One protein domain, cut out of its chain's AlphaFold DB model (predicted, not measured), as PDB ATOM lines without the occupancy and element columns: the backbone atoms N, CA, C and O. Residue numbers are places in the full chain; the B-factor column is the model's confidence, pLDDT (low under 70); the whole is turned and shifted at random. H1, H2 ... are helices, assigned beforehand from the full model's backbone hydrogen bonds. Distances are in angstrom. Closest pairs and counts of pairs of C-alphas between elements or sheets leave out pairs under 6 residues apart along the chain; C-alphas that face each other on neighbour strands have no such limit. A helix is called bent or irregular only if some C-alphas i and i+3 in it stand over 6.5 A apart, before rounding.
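AT A GLANCE: This is residues 6 to 143 of the 143 residues of an uncharacterized protein of Escherichia coli (UniProt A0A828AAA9). The model is a head of short helices with one long arm: H1, H3 and H6 gather round H4 in the head, and H2 reaches out from it, its arm H2a far from the other helices. A long stretch with no named element, residues 15 to 53, leads from H1 out to the far end, where H2 starts and runs back to the head, bent but nearly straight. The printed part has 138 residues with six named helices, H1 to H6 in order, and no named strand; the class is all helix. The C-alphas span 60 by 27 by 26 A, a rod, and the whole is only just loose, close to compact, with a radius of gyration of the C-alphas of 17.5 A.

HOW THE PARTS SIT: Start at H1, residues 6 to 14, which touches the hub H4, residues 100 to 111, at its residues 102 to 106 alone; the closest C-alphas, of Leu 7 and Thr 103, are 6.9 A apart, at a steep tilt of 67 degrees, opposite ways. Next look at H2, residues 54 to 80, assigned as one helix by its hydrogen bonds but bent: C-alphas 70 and 73 are 6.5 A apart, and its arms H2a, residues 54 to 70, and H2b, residues 73 to 80, stand at a shallow tilt of 26 degrees. H2a touches no helix. H2b touches H3, residues 85 to 92, at a steep tilt of 66 degrees, opposite ways, closest at the C-alphas of Asn 78 and Thr 86, 5.5 A. H3 and H4 form a helical hairpin, at a shallow tilt of 21 degrees, opposite ways; the closest C-alphas, of Ile 87 and Ile 104, are 5.6 A apart. H5, residues 120 to 123, is close to H4 but not clearly touching, with the C-alphas of Phe 101 and Ile 123 closest at 6.8 A. H6, residues 132 to 142, touches H4 at a shallow tilt of 13 degrees, the same way, closest at the C-alphas of Phe 101 and Asp 135, 7.2 A. The packing is part aligned, part crossed: of four touching pairs, two are at a shallow tilt. H1 and H6 are apart. In H1, H2a, H2b, H3, H4 and H6 every O i to N i+4 pair is within hydrogen-bond range; H5 is too short for such a pair.

IN THESE COORDINATES: Find C-alpha 6 at (98.887, 140.597, 51.101); from there H1 runs 12.4 A to Met 14. At C-alpha 54, (82.041, 146.883, 92.149), H2a begins and runs 23.9 A to Asp 70. H4 measures 16.6 A, and H6 runs 15.4 A to C-alpha 142 at (90.042, 139.395, 37.379).

THE WHOLE: The C-alphas of Asn 53 and Thr 141, the two farthest apart, are 59.6 A apart. The printed part has no cut and ends at Leu 143, the chain's last residue. The link from H1 to H2, 39 residues, is long, and the link from H2 to H3 is tight. Mean pLDDT of the printed part is 90.3; look for values under 70 at residues 36 to 38 and 41 to 47.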
ATOM      1  N   GLU A   6      99.443 141.162  52.332       95.00
ATOM      2  CA  GLU A   6      98.887 140.597  51.101       95.00
ATOM      3  C   GLU A   6      97.846 141.525  50.450       95.00
ATOM      4  O   GLU A   6      97.878 141.755  49.242       95.00
ATOM      5  N   LEU A   7      96.964 142.140  51.248       96.50
ATOM      6  CA  LEU A   7      96.021 143.140  50.738       96.50
ATOM      7  C   LEU A   7      96.714 144.444  50.345       96.50
ATOM      8  O   LEU A   7      96.358 145.048  49.340       96.50
ATOM      9  N   LYS A   8      97.695 144.890  51.129       95.25
ATOM     10  CA  LYS A   8      98.451 146.111  50.845       95.25
ATOM     11  C   LYS A   8      99.205 146.005  49.522       95.25
ATOM     12  O   LYS A   8      99.146 146.938  48.725       95.25
ATOM     13  N   ASP A   9      99.848 144.869  49.280       96.38
ATOM     14  CA  ASP A   9     100.529 144.573  48.024       96.38
ATOM     15  C   ASP A   9      99.523 144.553  46.871       96.38
ATOM     16  O   ASP A   9      99.716 145.266  45.889       96.38
ATOM     17  N   PHE A  10      98.377 143.883  47.040       96.62
ATOM     18  CA  PHE A  10      97.305 143.906  46.043       96.62
ATOM     19  C   PHE A  10      96.802 145.327  45.734       96.62
ATOM     20  O   PHE A  10      96.613 145.683  44.573       96.62
ATOM     21  N   PHE A  11      96.610 146.186  46.738       95.88
ATOM     22  CA  PHE A  11      96.186 147.572  46.510       95.88
ATOM     23  C   PHE A  11      97.235 148.380  45.746       95.88
ATOM     24  O   PHE A  11      96.881 149.182  44.878       95.88
ATOM     25  N   ASN A  12      98.515 148.161  46.053       94.94
ATOM     26  CA  ASN A  12      99.623 148.797  45.351       94.94
ATOM     27  C   ASN A  12      99.717 148.319  43.898       94.94
ATOM     28  O   ASN A  12      99.990 149.133  43.025       94.94
ATOM     29  N   GLU A  13      99.445 147.038  43.630       95.62
ATOM     30  CA  GLU A  13      99.374 146.484  42.274       95.62
ATOM     31  C   GLU A  13      98.202 147.063  41.472       95.62
ATOM     32  O   GLU A  13      98.366 147.403  40.302       95.62
ATOM     33  N   MET A  14      97.022 147.203  42.088       94.69
ATOM     34  CA  MET A  14      95.835 147.727  41.401       94.69
ATOM     35  C   MET A  14      95.923 149.234  41.127       94.69
ATOM     36  O   MET A  14      95.296 149.720  40.188       94.69
ATOM     37  N   THR A  15      96.682 149.996  41.923       94.19
ATOM     38  CA  THR A  15      96.839 151.459  41.787       94.19
ATOM     39  C   THR A  15      95.500 152.219  41.674       94.19
ATOM     40  O   THR A  15      95.256 152.905  40.677       94.19
ATOM     41  N   PRO A  16      94.582 152.111  42.662       94.81
ATOM     42  CA  PRO A  16      93.257 152.716  42.549       94.81
ATOM     43  C   PRO A  16      93.329 154.240  42.339       94.81
ATOM     44  O   PRO A  16      94.082 154.925  43.034       94.81
ATOM     45  N   PRO A  17      92.493 154.822  41.456       95.81
ATOM     46  CA  PRO A  17      92.477 156.263  41.176       95.81
ATOM     47  C   PRO A  17      91.737 157.075  42.257       95.81
ATOM     48  O   PRO A  17      91.309 158.204  42.022       95.81
ATOM     49  N   TYR A  18      91.525 156.488  43.432       95.12
ATOM     50  CA  TYR A  18      90.819 157.073  44.563       95.12
ATOM     51  C   TYR A  18      91.606 156.829  45.846       95.12
ATOM     52  O   TYR A  18      92.388 155.888  45.955       95.12
ATOM     53  N   LYS A  19      91.412 157.714  46.823       94.44
ATOM     54  CA  LYS A  19      92.108 157.636  48.109       94.44
ATOM     55  C   LYS A  19      91.493 156.561  48.998       94.44
ATOM     56  O   LYS A  19      90.317 156.232  48.857       94.44
ATOM     57  N   SER A  20      92.293 156.080  49.942       95.00
ATOM     58  CA  SER A  20      91.805 155.228  51.019       95.00
ATOM     59  C   SER A  20      90.729 155.935  51.849       95.00
ATOM     60  O   SER A  20      90.798 157.147  52.062       95.00
ATOM     61  N   ASN A  21      89.776 155.163  52.376       94.00
ATOM     62  CA  ASN A  21      88.835 155.631  53.396       94.00
ATOM     63  C   ASN A  21      89.523 155.947  54.732       94.00
ATOM     64  O   ASN A  21      88.959 156.660  55.564       94.00
ATOM     65  N   LEU A  22      90.717 155.398  54.962       93.50
ATOM     66  CA  LEU A  22      91.440 155.518  56.219       93.50
ATOM     67  C   LEU A  22      92.540 156.579  56.119       93.50
ATOM     68  O   LEU A  22      93.214 156.721  55.104       93.50
ATOM     69  N   LEU A  23      92.761 157.296  57.222       88.75
ATOM     70  CA  LEU A  23      93.875 158.245  57.377       88.75
ATOM     71  C   LEU A  23      95.179 157.562  57.830       88.75
ATOM     72  O   LEU A  23      96.168 158.229  58.120       88.75
ATOM     73  N   THR A  24      95.162 156.235  57.940       89.81
ATOM     74  CA  THR A  24      96.290 155.403  58.370       89.81
ATOM     75  C   THR A  24      96.734 154.500  57.230       89.81
ATOM     76  O   THR A  24      95.948 154.218  56.334       89.81
ATOM     77  N   ASP A  25      97.941 153.951  57.320       88.50
ATOM     78  CA  ASP A  25      98.468 152.975  56.359       88.50
ATOM     79  C   ASP A  25      97.859 151.566  56.481       88.50
ATOM     80  O   ASP A  25      98.205 150.697  55.689       88.50
ATOM     81  N   LYS A  26      96.977 151.353  57.466       94.62
ATOM     82  CA  LYS A  26      96.364 150.069  57.824       94.62
ATOM     83  C   LYS A  26      95.268 149.649  56.852       94.62
ATOM     84  O   LYS A  26      94.549 150.492  56.327       94.62
ATOM     85  N   THR A  27      95.066 148.343  56.702       95.62
ATOM     86  CA  THR A  27      93.982 147.768  55.886       95.62
ATOM     87  C   THR A  27      92.626 147.829  56.581       95.62
ATOM     88  O   THR A  27      91.613 148.045  55.915       95.62
ATOM     89  N   LEU A  28      92.604 147.682  57.911       96.00
ATOM     90  CA  LEU A  28      91.408 147.781  58.748       96.00
ATOM     91  C   LEU A  28      91.658 148.651  59.973       96.00
ATOM     92  O   LEU A  28      92.588 148.439  60.761       96.00
ATOM     93  N   PHE A  29      90.750 149.588  60.195       94.12
ATOM     94  CA  PHE A  29      90.745 150.441  61.363       94.12
ATOM     95  C   PHE A  29      89.317 150.602  61.880       94.12
ATOM     96  O   PHE A  29      88.426 151.063  61.176       94.12
ATOM     97  N   MET A  30      89.115 150.222  63.139       90.25
ATOM     98  CA  MET A  30      87.842 150.350  63.837       90.25
ATOM     99  C   MET A  30      88.061 151.215  65.069       90.25
ATOM    100  O   MET A  30      89.008 150.987  65.827       90.25
ATOM    101  N   ASN A  31      87.175 152.178  65.280       83.38
ATOM    102  CA  ASN A  31      87.042 152.870  66.552       83.38
ATOM    103  C   ASN A  31      85.553 153.059  66.869       83.38
ATOM    104  O   ASN A  31      84.699 152.980  65.986       83.38
ATOM    105  N   THR A  32      85.246 153.326  68.133       76.31
ATOM    106  CA  THR A  32      83.865 153.487  68.606       76.31
ATOM    107  C   THR A  32      83.179 154.747  68.068       76.31
ATOM    108  O   THR A  32      81.956 154.822  68.080       76.31
ATOM    109  N   LEU A  33      83.937 155.736  67.576       72.50
ATOM    110  CA  LEU A  33      83.403 156.977  67.000       72.50
ATOM    111  C   LEU A  33      82.896 156.794  65.564       72.50
ATOM    112  O   LEU A  33      82.051 157.560  65.110       72.50
ATOM    113  N   MET A  34      83.408 155.796  64.849       74.75
ATOM    114  CA  MET A  34      82.975 155.453  63.495       74.75
ATOM    115  C   MET A  34      81.677 154.625  63.497       74.75
ATOM    116  O   MET A  34      81.037 154.479  62.456       74.75
ATOM    117  N   GLU A  35      81.243 154.119  64.655       71.56
ATOM    118  CA  GLU A  35      80.008 153.347  64.789       71.56
ATOM    119  C   GLU A  35      78.756 154.222  64.648       71.56
ATOM    120  O   GLU A  35      78.445 155.049  65.505       71.56
ATOM    121  N   LYS A  36      77.964 153.993  63.591       63.69
ATOM    122  CA  LYS A  36      76.663 154.671  63.408       63.69
ATOM    123  C   LYS A  36      75.618 154.227  64.431       63.69
ATOM    124  O   LYS A  36      74.838 155.035  64.933       63.69
ATOM    125  N   PHE A  37      75.601 152.933  64.729       61.66
ATOM    126  CA  PHE A  37      74.774 152.339  65.771       61.66
ATOM    127  C   PHE A  37      75.704 152.028  66.927       61.66
ATOM    128  O   PHE A  37      76.703 151.358  66.717       61.66
ATOM    129  N   LYS A  38      75.407 152.564  68.110       63.62
ATOM    130  CA  LYS A  38      76.285 152.549  69.284       63.62
ATOM    131  C   LYS A  38      76.396 151.121  69.834       63.62
ATOM    132  O   LYS A  38      75.723 150.741  70.787       63.62
ATOM    133  N   ILE A  39      77.158 150.285  69.142       71.25
ATOM    134  CA  ILE A  39      77.259 148.854  69.408       71.25
ATOM    135  C   ILE A  39      78.100 148.652  70.666       71.25
ATOM    136  O   ILE A  39      77.761 147.797  71.490       71.25
ATOM    137  N   PHE A  40      79.145 149.466  70.832       76.56
ATOM    138  CA  PHE A  40      79.975 149.487  72.030       76.56
ATOM    139  C   PHE A  40      79.464 150.443  73.106       76.56
ATOM    140  O   PHE A  40      79.389 150.077  74.278       76.56
ATOM    141  N   ALA A  41      79.097 151.664  72.724       69.88
ATOM    142  CA  ALA A  41      78.641 152.670  73.672       69.88
ATOM    143  C   ALA A  41      77.154 152.502  73.993       69.88
ATOM    144  O   ALA A  41      76.302 152.531  73.114       69.88
ATOM    145  N   THR A  42      76.802 152.390  75.270       65.19
ATOM    146  CA  THR A  42      75.398 152.274  75.697       65.19
ATOM    147  C   THR A  42      74.635 153.604  75.604       65.19
ATOM    148  O   THR A  42      73.421 153.636  75.810       65.19
ATOM    149  N   LYS A  43      75.317 154.712  75.261       65.19
ATOM    150  CA  LYS A  43      74.761 156.074  75.211       65.19
ATOM    151  C   LYS A  43      74.988 156.795  73.882       65.19
ATOM    152  O   LYS A  43      75.913 156.507  73.122       65.19
ATOM    153  N   ILE A  44      74.112 157.771  73.599       55.81
ATOM    154  CA  ILE A  44      74.295 158.741  72.505       55.81
ATOM    155  C   ILE A  44      75.636 159.459  72.709       55.81
ATOM    156  O   ILE A  44      75.835 160.060  73.757       55.81
ATOM    157  N   GLY A  45      76.532 159.395  71.717       56.69
ATOM    158  CA  GLY A  45      77.837 160.071  71.758       56.69
ATOM    159  C   GLY A  45      79.054 159.169  71.991       56.69
ATOM    160  O   GLY A  45      80.153 159.691  72.135       56.69
ATOM    161  N   GLY A  46      78.901 157.840  72.015       62.12
ATOM    162  CA  GLY A  46      80.062 156.941  72.053       62.12
ATOM    163  C   GLY A  46      80.670 156.741  73.448       62.12
ATOM    164  O   GLY A  46      81.750 156.167  73.566       62.12
ATOM    165  N   THR A  47      79.996 157.203  74.504       67.25
ATOM    166  CA  THR A  47      80.501 157.146  75.880       67.25
ATOM    167  C   THR A  47      80.019 155.907  76.631       67.25
ATOM    168  O   THR A  47      78.920 155.392  76.410       67.25
ATOM    169  N   VAL A  48      80.868 155.440  77.543       70.75
ATOM    170  CA  VAL A  48      80.548 154.420  78.544       70.75
ATOM    171  C   VAL A  48      80.535 155.122  79.898       70.75
ATOM    172  O   VAL A  48      81.419 155.935  80.174       70.75
ATOM    173  N   ASP A  49      79.523 154.852  80.720       75.56
ATOM    174  CA  ASP A  49      79.487 155.393  82.078       75.56
ATOM    175  C   ASP A  49      80.640 154.831  82.900       75.56
ATOM    176  O   ASP A  49      80.904 153.627  82.880       75.56
ATOM    177  N   LEU A  50      81.302 155.706  83.655       82.94
ATOM    178  CA  LEU A  50      82.285 155.255  84.623       82.94
ATOM    179  C   LEU A  50      81.546 154.522  85.759       82.94
ATOM    180  O   LEU A  50      80.662 155.127  86.378       82.94
ATOM    181  N   PRO A  51      81.882 153.252  86.041       88.94
ATOM    182  CA  PRO A  51      81.222 152.488  87.089       88.94
ATOM    183  C   PRO A  51      81.502 153.107  88.462       88.94
ATOM    184  O   PRO A  51      82.633 153.494  88.761       88.94
ATOM    185  N   LYS A  52      80.473 153.187  89.308       92.50
ATOM    186  CA  LYS A  52      80.550 153.822  90.635       92.50
ATOM    187  C   LYS A  52      80.773 152.833  91.774       92.50
ATOM    188  O   LYS A  52      81.100 153.239  92.886       92.50
ATOM    189  N   ASN A  53      80.571 151.547  91.514       94.44
ATOM    190  CA  ASN A  53      80.714 150.466  92.482       94.44
ATOM    191  C   ASN A  53      81.216 149.184  91.798       94.44
ATOM    192  O   ASN A  53      81.381 149.121  90.578       94.44
ATOM    193  N   GLU A  54      81.496 148.164  92.604       94.50
ATOM    194  CA  GLU A  54      82.041 146.883  92.149       94.50
ATOM    195  C   GLU A  54      81.096 146.109  91.222       94.50
ATOM    196  O   GLU A  54      81.549 145.537  90.231       94.50
ATOM    197  N   GLU A  55      79.791 146.135  91.484       93.88
ATOM    198  CA  GLU A  55      78.808 145.465  90.632       93.88
ATOM    199  C   GLU A  55      78.766 146.096  89.231       93.88
ATOM    200  O   GLU A  55      78.847 145.397  88.220       93.88
ATOM    201  N   GLU A  56      78.693 147.427  89.161       91.94
ATOM    202  CA  GLU A  56      78.742 148.177  87.903       91.94
ATOM    203  C   GLU A  56      80.061 147.955  87.166       91.94
ATOM    204  O   GLU A  56      80.066 147.808  85.943       91.94
ATOM    205  N   ARG A  57      81.180 147.880  87.897       91.56
ATOM    206  CA  ARG A  57      82.495 147.595  87.317       91.56
ATOM    207  C   ARG A  57      82.511 146.222  86.654       91.56
ATOM    208  O   ARG A  57      82.934 146.121  85.507       91.56
ATOM    209  N   ASN A  58      82.007 145.192  87.331       92.62
ATOM    210  CA  ASN A  58      81.948 143.839  86.781       92.62
ATOM    211  C   ASN A  58      81.062 143.782  85.526       92.62
ATOM    212  O   ASN A  58      81.468 143.202  84.522       92.62
ATOM    213  N   LYS A  59      79.903 144.458  85.532       89.38
ATOM    214  CA  LYS A  59      79.031 144.567  84.347       89.38
ATOM    215  C   LYS A  59      79.710 145.292  83.185       89.38
ATOM    216  O   LYS A  59      79.574 144.864  82.042       89.38
ATOM    217  N   ALA A  60      80.438 146.373  83.460       87.81
ATOM    218  CA  ALA A  60      81.169 147.113  82.436       87.81
ATOM    219  C   ALA A  60      82.302 146.272  81.828       87.81
ATOM    220  O   ALA A  60      82.449 146.242  80.608       87.81
ATOM    221  N   CYS A  61      83.069 145.556  82.657       90.00
ATOM    222  CA  CYS A  61      84.108 144.639  82.192       90.00
ATOM    223  C   CYS A  61      83.527 143.518  81.323       90.00
ATOM    224  O   CYS A  61      84.047 143.285  80.233       90.00
ATOM    225  N   GLU A  62      82.438 142.883  81.764       91.44
ATOM    226  CA  GLU A  62      81.760 141.840  80.987       91.44
ATOM    227  C   GLU A  62      81.273 142.396  79.646       91.44
ATOM    228  O   GLU A  62      81.578 141.835  78.603       91.44
ATOM    229  N   TRP A  63      80.620 143.562  79.644       88.19
ATOM    230  CA  TRP A  63      80.169 144.213  78.415       88.19
ATOM    231  C   TRP A  63      81.317 144.475  77.434       88.19
ATOM    232  O   TRP A  63      81.217 144.112  76.263       88.19
ATOM    233  N   ILE A  64      82.417 145.081  77.896       87.94
ATOM    234  CA  ILE A  64      83.594 145.347  77.055       87.94
ATOM    235  C   ILE A  64      84.137 144.035  76.488       87.94
ATOM    236  O   ILE A  64      84.401 143.953  75.287       87.94
ATOM    237  N   TYR A  65      84.268 143.010  77.333       92.44
ATOM    238  CA  TYR A  65      84.743 141.695  76.927       92.44
ATOM    239  C   TYR A  65      83.846 141.083  75.848       92.44
ATOM    240  O   TYR A  65      84.349 140.732  74.783       92.44
ATOM    241  N   THR A  66      82.529 141.038  76.066       91.81
ATOM    242  CA  THR A  66      81.554 140.530  75.093       91.81
ATOM    243  C   THR A  66      81.658 141.281  73.767       91.81
ATOM    244  O   THR A  66      81.733 140.665  72.711       91.81
ATOM    245  N   LYS A  67      81.731 142.620  73.779       89.38
ATOM    246  CA  LYS A  67      81.820 143.402  72.532       89.38
ATOM    247  C   LYS A  67      83.115 143.155  71.771       89.38
ATOM    248  O   LYS A  67      83.084 143.005  70.551       89.38
ATOM    249  N   VAL A  68      84.248 143.110  72.469       90.88
ATOM    250  CA  VAL A  68      85.536 142.796  71.838       90.88
ATOM    251  C   VAL A  68      85.508 141.385  71.267       90.88
ATOM    252  O   VAL A  68      85.819 141.218  70.091       90.88
ATOM    253  N   LYS A  69      85.086 140.399  72.059       94.75
ATOM    254  CA  LYS A  69      85.077 138.984  71.684       94.75
ATOM    255  C   LYS A  69      84.116 138.668  70.543       94.75
ATOM    256  O   LYS A  69      84.491 137.918  69.649       94.75
ATOM    257  N   ASP A  70      82.909 139.221  70.567       91.62
ATOM    258  CA  ASP A  70      81.831 138.766  69.684       91.62
ATOM    259  C   ASP A  70      81.679 139.637  68.430       91.62
ATOM    260  O   ASP A  70      80.986 139.247  67.495       91.62
ATOM    261  N   ILE A  71      82.308 140.820  68.389       88.88
ATOM    262  CA  ILE A  71      82.114 141.785  67.291       88.88
ATOM    263  C   ILE A  71      83.437 142.208  66.664       88.88
ATOM    264  O   ILE A  71      83.646 142.010  65.468       88.88
ATOM    265  N   TYR A  72      84.348 142.794  67.443       90.50
ATOM    266  CA  TYR A  72      85.581 143.343  66.869       90.50
ATOM    267  C   TYR A  72      86.609 142.267  66.544       90.50
ATOM    268  O   TYR A  72      87.239 142.325  65.489       90.50
ATOM    269  N   LEU A  73      86.781 141.290  67.435       93.88
ATOM    270  CA  LEU A  73      87.729 140.204  67.235       93.88
ATOM    271  C   LEU A  73      87.373 139.364  65.996       93.88
ATOM    272  O   LEU A  73      88.269 139.176  65.178       93.88
ATOM    273  N   PRO A  74      86.112 138.946  65.756       95.25
ATOM    274  CA  PRO A  74      85.759 138.199  64.554       95.25
ATOM    275  C   PRO A  74      86.072 138.966  63.270       95.25
ATOM    276  O   PRO A  74      86.678 138.396  62.376       95.25
ATOM    277  N   ARG A  75      85.789 140.274  63.200       94.62
ATOM    278  CA  ARG A  75      86.122 141.109  62.025       94.62
ATOM    279  C   ARG A  75      87.618 141.162  61.739       94.62
ATOM    280  O   ARG A  75      88.043 141.103  60.587       94.62
ATOM    281  N   VAL A  76      88.418 141.281  62.798       95.50
ATOM    282  CA  VAL A  76      89.882 141.241  62.706       95.50
ATOM    283  C   VAL A  76      90.345 139.880  62.199       95.50
ATOM    284  O   VAL A  76      91.110 139.827  61.239       95.50
ATOM    285  N   MET A  77      89.860 138.794  62.804       96.69
ATOM    286  CA  MET A  77      90.247 137.434  62.431       96.69
ATOM    287  C   MET A  77      89.817 137.093  61.002       96.69
ATOM    288  O   MET A  77      90.620 136.563  60.243       96.69
ATOM    289  N   ASN A  78      88.600 137.467  60.604       97.19
ATOM    290  CA  ASN A  78      88.084 137.264  59.252       97.19
ATOM    291  C   ASN A  78      88.985 137.922  58.209       97.19
ATOM    292  O   ASN A  78      89.341 137.274  57.230       97.19
ATOM    293  N   LEU A  79      89.414 139.167  58.443       96.94
ATOM    294  CA  LEU A  79      90.303 139.867  57.522       96.94
ATOM    295  C   LEU A  79      91.716 139.273  57.499       96.94
ATOM    296  O   LEU A  79      92.293 139.152  56.424       96.94
ATOM    297  N   ILE A  80      92.283 138.925  58.661       95.06
ATOM    298  CA  ILE A  80      93.629 138.328  58.749       95.06
ATOM    299  C   ILE A  80      93.663 136.985  58.020       95.06
ATOM    300  O   ILE A  80      94.591 136.712  57.265       95.06
ATOM    301  N   GLU A  81      92.641 136.162  58.232       95.75
ATOM    302  CA  GLU A  81      92.502 134.853  57.597       95.75
ATOM    303  C   GLU A  81      91.906 134.945  56.181       95.75
ATOM    304  O   GLU A  81      91.787 133.930  55.500       95.75
ATOM    305  N   LEU A  82      91.555 136.156  55.728       96.12
ATOM    306  CA  LEU A  82      90.982 136.458  54.413       96.12
ATOM    307  C   LEU A  82      89.755 135.595  54.079       96.12
ATOM    308  O   LEU A  82      89.579 135.116  52.956       96.12
ATOM    309  N   LYS A  83      88.893 135.427  55.081       97.38
ATOM    310  CA  LYS A  83      87.676 134.620  55.024       97.38
ATOM    311  C   LYS A  83      86.567 135.290  54.199       97.38
ATOM    312  O   LYS A  83      86.465 136.524  54.243       97.38
ATOM    313  N   PRO A  84      85.688 134.520  53.526       97.69
ATOM    314  CA  PRO A  84      84.510 135.040  52.820       97.69
ATOM    315  C   PRO A  84      83.627 135.974  53.662       97.69
ATOM    316  O   PRO A  84      83.110 136.967  53.155       97.69
ATOM    317  N   GLU A  85      83.509 135.711  54.964       97.31
ATOM    318  CA  GLU A  85      82.745 136.501  55.937       97.31
ATOM    319  C   GLU A  85      83.177 137.973  55.977       97.31
ATOM    320  O   GLU A  85      82.353 138.851  56.241       97.31
ATOM    321  N   THR A  86      84.431 138.263  55.613       97.75
ATOM    322  CA  THR A  86      84.949 139.629  55.464       97.75
ATOM    323  C   THR A  86      84.096 140.462  54.503       97.75
ATOM    324  O   THR A  86      83.932 141.660  54.715       97.75
ATOM    325  N   ILE A  87      83.505 139.856  53.465       97.56
ATOM    326  CA  ILE A  87      82.623 140.564  52.524       97.56
ATOM    327  C   ILE A  87      81.400 141.123  53.262       97.56
ATOM    328  O   ILE A  87      81.046 142.286  53.067       97.56
ATOM    329  N   ASN A  88      80.791 140.336  54.150       95.88
ATOM    330  CA  ASN A  88      79.647 140.775  54.948       95.88
ATOM    331  C   ASN A  88      80.049 141.863  55.950       95.88
ATOM    332  O   ASN A  88      79.323 142.847  56.114       95.88
ATOM    333  N   ASP A  89      81.224 141.725  56.567       95.44
ATOM    334  CA  ASP A  89      81.767 142.738  57.474       95.44
ATOM    335  C   ASP A  89      81.984 144.085  56.755       95.44
ATOM    336  O   ASP A  89      81.601 145.138  57.275       95.44
ATOM    337  N   ILE A  90      82.510 144.055  55.525       96.00
ATOM    338  CA  ILE A  90      82.694 145.236  54.671       96.00
ATOM    339  C   ILE A  90      81.352 145.819  54.228       96.00
ATOM    340  O   ILE A  90      81.178 147.034  54.241       96.00
ATOM    341  N   ILE A  91      80.391 144.985  53.834       94.75
ATOM    342  CA  ILE A  91      79.053 145.437  53.428       94.75
ATOM    343  C   ILE A  91      78.366 146.197  54.569       94.75
ATOM    344  O   ILE A  91      77.718 147.223  54.323       94.75
ATOM    345  N   ALA A  92      78.527 145.704  55.801       91.44
ATOM    346  CA  ALA A  92      77.979 146.316  57.003       91.44
ATOM    347  C   ALA A  92      78.704 147.619  57.383       91.44
ATOM    348  O   ALA A  92      78.041 148.586  57.763       91.44
ATOM    349  N   HIS A  93      80.036 147.652  57.267       92.31
ATOM    350  CA  HIS A  93      80.874 148.777  57.694       92.31
ATOM    351  C   HIS A  93      82.028 149.066  56.722       92.31
ATOM    352  O   HIS A  93      83.201 148.858  57.058       92.31
ATOM    353  N   PRO A  94      81.739 149.585  55.518       94.38
ATOM    354  CA  PRO A  94      82.779 149.855  54.530       94.38
ATOM    355  C   PRO A  94      83.765 150.928  55.009       94.38
ATOM    356  O   PRO A  94      84.929 150.924  54.622       94.38
ATOM    357  N   GLU A  95      83.344 151.824  55.903       92.31
ATOM    358  CA  GLU A  95      84.205 152.856  56.483       92.31
ATOM    359  C   GLU A  95      85.407 152.313  57.272       92.31
ATOM    360  O   GLU A  95      86.376 153.045  57.452       92.31
ATOM    361  N   TYR A  96      85.377 151.056  57.731       94.69
ATOM    362  CA  TYR A  96      86.487 150.473  58.492       94.69
ATOM    363  C   TYR A  96      87.658 150.009  57.631       94.69
ATOM    364  O   TYR A  96      88.728 149.733  58.173       94.69
ATOM    365  N   TYR A  97      87.483 149.915  56.316       96.56
ATOM    366  CA  TYR A  97      88.452 149.295  55.419       96.56
ATOM    367  C   TYR A  97      89.086 150.332  54.502       96.56
ATOM    368  O   TYR A  97      88.395 151.205  53.982       96.56
ATOM    369  N   ALA A  98      90.391 150.200  54.256       96.56
ATOM    370  CA  ALA A  98      91.143 151.135  53.424       96.56
ATOM    371  C   ALA A  98      90.552 151.292  52.016       96.56
ATOM    372  O   ALA A  98      90.341 152.421  51.579       96.56
ATOM    373  N   TYR A  99      90.275 150.176  51.339       97.62
ATOM    374  CA  TYR A  99      89.683 150.129  50.002       97.62
ATOM    375  C   TYR A  99      88.615 149.024  49.960       97.62
ATOM    376  O   TYR A  99      88.918 147.896  49.575       97.62
ATOM    377  N   PRO A 100      87.369 149.307  50.385       97.56
ATOM    378  CA  PRO A 100      86.348 148.283  50.637       97.56
ATOM    379  C   PRO A 100      86.103 147.360  49.445       97.56
ATOM    380  O   PRO A 100      86.138 146.139  49.583       97.56
ATOM    381  N   PHE A 101      85.915 147.948  48.263       98.06
ATOM    382  CA  PHE A 101      85.713 147.196  47.034       98.06
ATOM    383  C   PHE A 101      86.916 146.310  46.673       98.06
ATOM    384  O   PHE A 101      86.729 145.130  46.388       98.06
ATOM    385  N   LEU A 102      88.145 146.839  46.723       97.88
ATOM    386  CA  LEU A 102      89.343 146.054  46.398       97.88
ATOM    387  C   LEU A 102      89.549 144.900  47.379       97.88
ATOM    388  O   LEU A 102      89.925 143.808  46.959       97.88
ATOM    389  N   THR A 103      89.262 145.108  48.666       98.12
ATOM    390  CA  THR A 103      89.286 144.018  49.647       98.12
ATOM    391  C   THR A 103      88.272 142.938  49.275       98.12
ATOM    392  O   THR A 103      88.629 141.766  49.256       98.12
ATOM    393  N   ILE A 104      87.033 143.304  48.918       98.12
ATOM    394  CA  ILE A 104      86.018 142.338  48.465       98.12
ATOM    395  C   ILE A 104      86.504 141.575  47.229       98.12
ATOM    396  O   ILE A 104      86.479 140.348  47.239       98.12
ATOM    397  N   LEU A 105      86.987 142.275  46.198       97.62
ATOM    398  CA  LEU A 105      87.520 141.663  44.977       97.62
ATOM    399  C   LEU A 105      88.601 140.623  45.294       97.62
ATOM    400  O   LEU A 105      88.579 139.510  44.767       97.62
ATOM    401  N   TYR A 106      89.518 140.972  46.196       97.62
ATOM    402  CA  TYR A 106      90.583 140.078  46.621       97.62
ATOM    403  C   TYR A 106      90.051 138.822  47.323       97.62
ATOM    404  O   TYR A 106      90.463 137.709  47.000       97.62
ATOM    405  N   ILE A 107      89.105 138.987  48.253       97.88
ATOM    406  CA  ILE A 107      88.481 137.874  48.981       97.88
ATOM    407  C   ILE A 107      87.737 136.941  48.021       97.88
ATOM    408  O   ILE A 107      87.878 135.724  48.145       97.88
ATOM    409  N   ILE A 108      87.002 137.494  47.049       97.38
ATOM    410  CA  ILE A 108      86.301 136.719  46.016       97.38
ATOM    411  C   ILE A 108      87.297 135.860  45.239       97.38
ATOM    412  O   ILE A 108      87.120 134.645  45.152       97.38
ATOM    413  N   LYS A 109      88.370 136.481  44.735       95.81
ATOM    414  CA  LYS A 109      89.412 135.800  43.963       95.81
ATOM    415  C   LYS A 109      90.098 134.703  44.779       95.81
ATOM    416  O   LYS A 109      90.231 133.579  44.308       95.81
ATOM    417  N   LYS A 110      90.520 135.007  46.010       96.06
ATOM    418  CA  LYS A 110      91.260 134.072  46.874       96.06
ATOM    419  C   LYS A 110      90.434 132.848  47.268       96.06
ATOM    420  O   LYS A 110      90.982 131.755  47.381       96.06
ATOM    421  N   ASN A 111      89.130 133.029  47.458       96.81
ATOM    422  CA  ASN A 111      88.225 131.969  47.898       96.81
ATOM    423  C   ASN A 111      87.394 131.359  46.753       96.81
ATOM    424  O   ASN A 111      86.556 130.505  47.019       96.81
ATOM    425  N   ASN A 112      87.627 131.762  45.497       95.81
ATOM    426  CA  ASN A 112      86.878 131.320  44.311       95.81
ATOM    427  C   ASN A 112      85.348 131.449  44.471       95.81
ATOM    428  O   ASN A 112      84.601 130.534  44.122       95.81
ATOM    429  N   ILE A 113      84.880 132.572  45.026       96.00
ATOM    430  CA  ILE A 113      83.450 132.791  45.301       96.00
ATOM    431  C   ILE A 113      82.723 133.145  43.991       96.00
ATOM    432  O   ILE A 113      83.098 134.122  43.339       96.00
ATOM    433  N   PRO A 114      81.662 132.421  43.594       93.75
ATOM    434  CA  PRO A 114      80.892 132.764  42.404       93.75
ATOM    435  C   PRO A 114      80.181 134.115  42.548       93.75
ATOM    436  O   PRO A 114      79.491 134.370  43.535       93.75
ATOM    437  N   LEU A 115      80.256 134.963  41.517       91.88
ATOM    438  CA  LEU A 115      79.579 136.269  41.515       91.88
ATOM    439  C   LEU A 115      78.054 136.168  41.689       91.88
ATOM    440  O   LEU A 115      77.431 137.097  42.197       91.88
ATOM    441  N   SER A 116      77.451 135.042  41.296       92.38
ATOM    442  CA  SER A 116      76.018 134.769  41.462       92.38
ATOM    443  C   SER A 116      75.572 134.660  42.922       92.38
ATOM    444  O   SER A 116      74.384 134.793  43.197       92.38
ATOM    445  N   GLU A 117      76.497 134.413  43.850       92.19
ATOM    446  CA  GLU A 117      76.212 134.316  45.288       92.19
ATOM    447  C   GLU A 117      76.271 135.682  45.990       92.19
ATOM    448  O   GLU A 117      75.964 135.796  47.177       92.19
ATOM    449  N   LEU A 118      76.651 136.739  45.266       93.94
ATOM    450  CA  LEU A 118      76.942 138.051  45.827       93.94
ATOM    451  C   LEU A 118      75.957 139.112  45.341       93.94
ATOM    452  O   LEU A 118      75.554 139.162  44.179       93.94
ATOM    453  N   ASN A 119      75.627 140.052  46.228       93.81
ATOM    454  CA  ASN A 119      74.859 141.235  45.856       93.81
ATOM    455  C   ASN A 119      75.765 142.265  45.158       93.81
ATOM    456  O   ASN A 119      76.205 143.251  45.757       93.81
ATOM    457  N   MET A 120      76.047 142.027  43.876       92.50
ATOM    458  CA  MET A 120      76.939 142.871  43.073       92.50
ATOM    459  C   MET A 120      76.428 144.304  42.907       92.50
ATOM    460  O   MET A 120      77.230 145.234  42.808       92.50
ATOM    461  N   GLU A 121      75.110 144.512  42.928       92.25
ATOM    462  CA  GLU A 121      74.527 145.855  42.898       92.25
ATOM    463  C   GLU A 121      74.948 146.666  44.130       92.25
ATOM    464  O   GLU A 121      75.390 147.811  44.004       92.25
ATOM    465  N   TYR A 122      74.871 146.057  45.317       93.50
ATOM    466  CA  TYR A 122      75.305 146.701  46.551       93.50
ATOM    467  C   TYR A 122      76.826 146.889  46.600       93.50
ATOM    468  O   TYR A 122      77.295 147.963  46.986       93.50
ATOM    469  N   ILE A 123      77.604 145.886  46.181       95.12
ATOM    470  CA  ILE A 123      79.077 145.953  46.158       95.12
ATOM    471  C   ILE A 123      79.566 147.084  45.238       95.12
ATOM    472  O   ILE A 123      80.513 147.791  45.575       95.12
ATOM    473  N   LEU A 124      78.883 147.326  44.116       94.44
ATOM    474  CA  LEU A 124      79.181 148.431  43.196       94.44
ATOM    475  C   LEU A 124      78.477 149.750  43.563       94.44
ATOM    476  O   LEU A 124      78.501 150.713  42.786       94.44
ATOM    477  N   SER A 125      77.833 149.822  44.729       94.88
ATOM    478  CA  SER A 125      77.223 151.055  45.219       94.88
ATOM    479  C   SER A 125      78.284 152.067  45.662       94.88
ATOM    480  O   SER A 125      79.399 151.711  46.040       94.88
ATOM    481  N   LYS A 126      77.904 153.349  45.722       92.56
ATOM    482  CA  LYS A 126      78.778 154.446  46.185       92.56
ATOM    483  C   LYS A 126      79.289 154.290  47.627       92.56
ATOM    484  O   LYS A 126      80.140 155.066  48.041       92.56
ATOM    485  N   LYS A 127      78.718 153.375  48.421       91.81
ATOM    486  CA  LYS A 127      79.164 153.121  49.800       91.81
ATOM    487  C   LYS A 127      80.421 152.257  49.852       91.81
ATOM    488  O   LYS A 127      81.189 152.386  50.796       91.81
ATOM    489  N   VAL A 128      80.580 151.358  48.884       95.75
ATOM    490  CA  VAL A 128      81.638 150.338  48.859       95.75
ATOM    491  C   VAL A 128      82.650 150.647  47.757       95.75
ATOM    492  O   VAL A 128      83.856 150.582  47.986       95.75
ATOM    493  N   SER A 129      82.160 151.024  46.576       94.75
ATOM    494  CA  SER A 129      82.987 151.410  45.437       94.75
ATOM    495  C   SER A 129      83.571 152.810  45.620       94.75
ATOM    496  O   SER A 129      82.842 153.766  45.897       94.75
ATOM    497  N   GLY A 130      84.886 152.930  45.416       92.00
ATOM    498  CA  GLY A 130      85.586 154.217  45.397       92.00
ATOM    499  C   GLY A 130      85.509 154.898  44.029       92.00
ATOM    500  O   GLY A 130      85.392 156.120  43.938       92.00
ATOM    501  N   ASN A 131      85.502 154.108  42.951       95.81
ATOM    502  CA  ASN A 131      85.244 154.574  41.595       95.81
ATOM    503  C   ASN A 131      84.555 153.466  40.797       95.81
ATOM    504  O   ASN A 131      85.197 152.524  40.346       95.81
ATOM    505  N   ARG A 132      83.249 153.618  40.563       92.25
ATOM    506  CA  ARG A 132      82.418 152.563  39.967       92.25
ATOM    507  C   ARG A 132      82.897 152.091  38.595       92.25
ATOM    508  O   ARG A 132      82.739 150.917  38.287       92.25
ATOM    509  N   SER A 133      83.437 152.983  37.763       94.06
ATOM    510  CA  SER A 133      83.917 152.597  36.430       94.06
ATOM    511  C   SER A 133      85.197 151.774  36.525       94.06
ATOM    512  O   SER A 133      85.307 150.750  35.863       94.06
ATOM    513  N   PHE A 134      86.144 152.217  37.351       95.00
ATOM    514  CA  PHE A 134      87.390 151.495  37.591       95.00
ATOM    515  C   PHE A 134      87.121 150.140  38.258       95.00
ATOM    516  O   PHE A 134      87.554 149.108  37.759       95.00
ATOM    517  N   ASP A 135      86.324 150.141  39.325       95.31
ATOM    518  CA  ASP A 135      85.982 148.953  40.106       95.31
ATOM    519  C   ASP A 135      85.244 147.908  39.258       95.31
ATOM    520  O   ASP A 135      85.556 146.720  39.313       95.31
ATOM    521  N   LYS A 136      84.308 148.340  38.402       93.38
ATOM    522  CA  LYS A 136      83.618 147.431  37.481       93.38
ATOM    523  C   LYS A 136      84.581 146.799  36.469       93.38
ATOM    524  O   LYS A 136      84.511 145.594  36.267       93.38
ATOM    525  N   ASN A 137      85.495 147.580  35.889       94.81
ATOM    526  CA  ASN A 137      86.479 147.048  34.940       94.81
ATOM    527  C   ASN A 137      87.392 145.991  35.585       94.81
ATOM    528  O   ASN A 137      87.800 145.044  34.915       94.81
ATOM    529  N   LEU A 138      87.708 146.132  36.878       93.81
ATOM    530  CA  LEU A 138      88.486 145.129  37.603       93.81
ATOM    531  C   LEU A 138      87.734 143.803  37.760       93.81
ATOM    532  O   LEU A 138      88.366 142.759  37.634       93.81
ATOM    533  N   LEU A 139      86.414 143.818  37.989       89.88
ATOM    534  CA  LEU A 139      85.627 142.575  38.028       89.88
ATOM    535  C   LEU A 139      85.763 141.817  36.715       89.88
ATOM    536  O   LEU A 139      86.153 140.662  36.742       89.88
ATOM    537  N   ASP A 140      85.537 142.502  35.592       86.75
ATOM    538  CA  ASP A 140      85.584 141.897  34.255       86.75
ATOM    539  C   ASP A 140      86.992 141.383  33.873       86.75
ATOM    540  O   ASP A 140      87.137 140.561  32.971       86.75
ATOM    541  N   THR A 141      88.043 141.898  34.522       88.56
ATOM    542  CA  THR A 141      89.443 141.530  34.245       88.56
ATOM    543  C   THR A 141      89.930 140.370  35.115       88.56
ATOM    544  O   THR A 141      90.771 139.585  34.675       88.56
ATOM    545  N   TYR A 142      89.465 140.283  36.364       81.31
ATOM    546  CA  TYR A 142      90.042 139.395  37.379       81.31
ATOM    547  C   TYR A 142      89.139 138.237  37.808       81.31
ATOM    548  O   TYR A 142      89.645 137.343  38.493       81.31
ATOM    549  N   LEU A 143      87.855 138.253  37.439       83.06
ATOM    550  CA  LEU A 143      86.857 137.227  37.755       83.06
ATOM    551  C   LEU A 143      86.113 136.799  36.487       83.06
ATOM    552  O   LEU A 143      85.790 135.594  36.402       83.06
TER     553      LEU A 143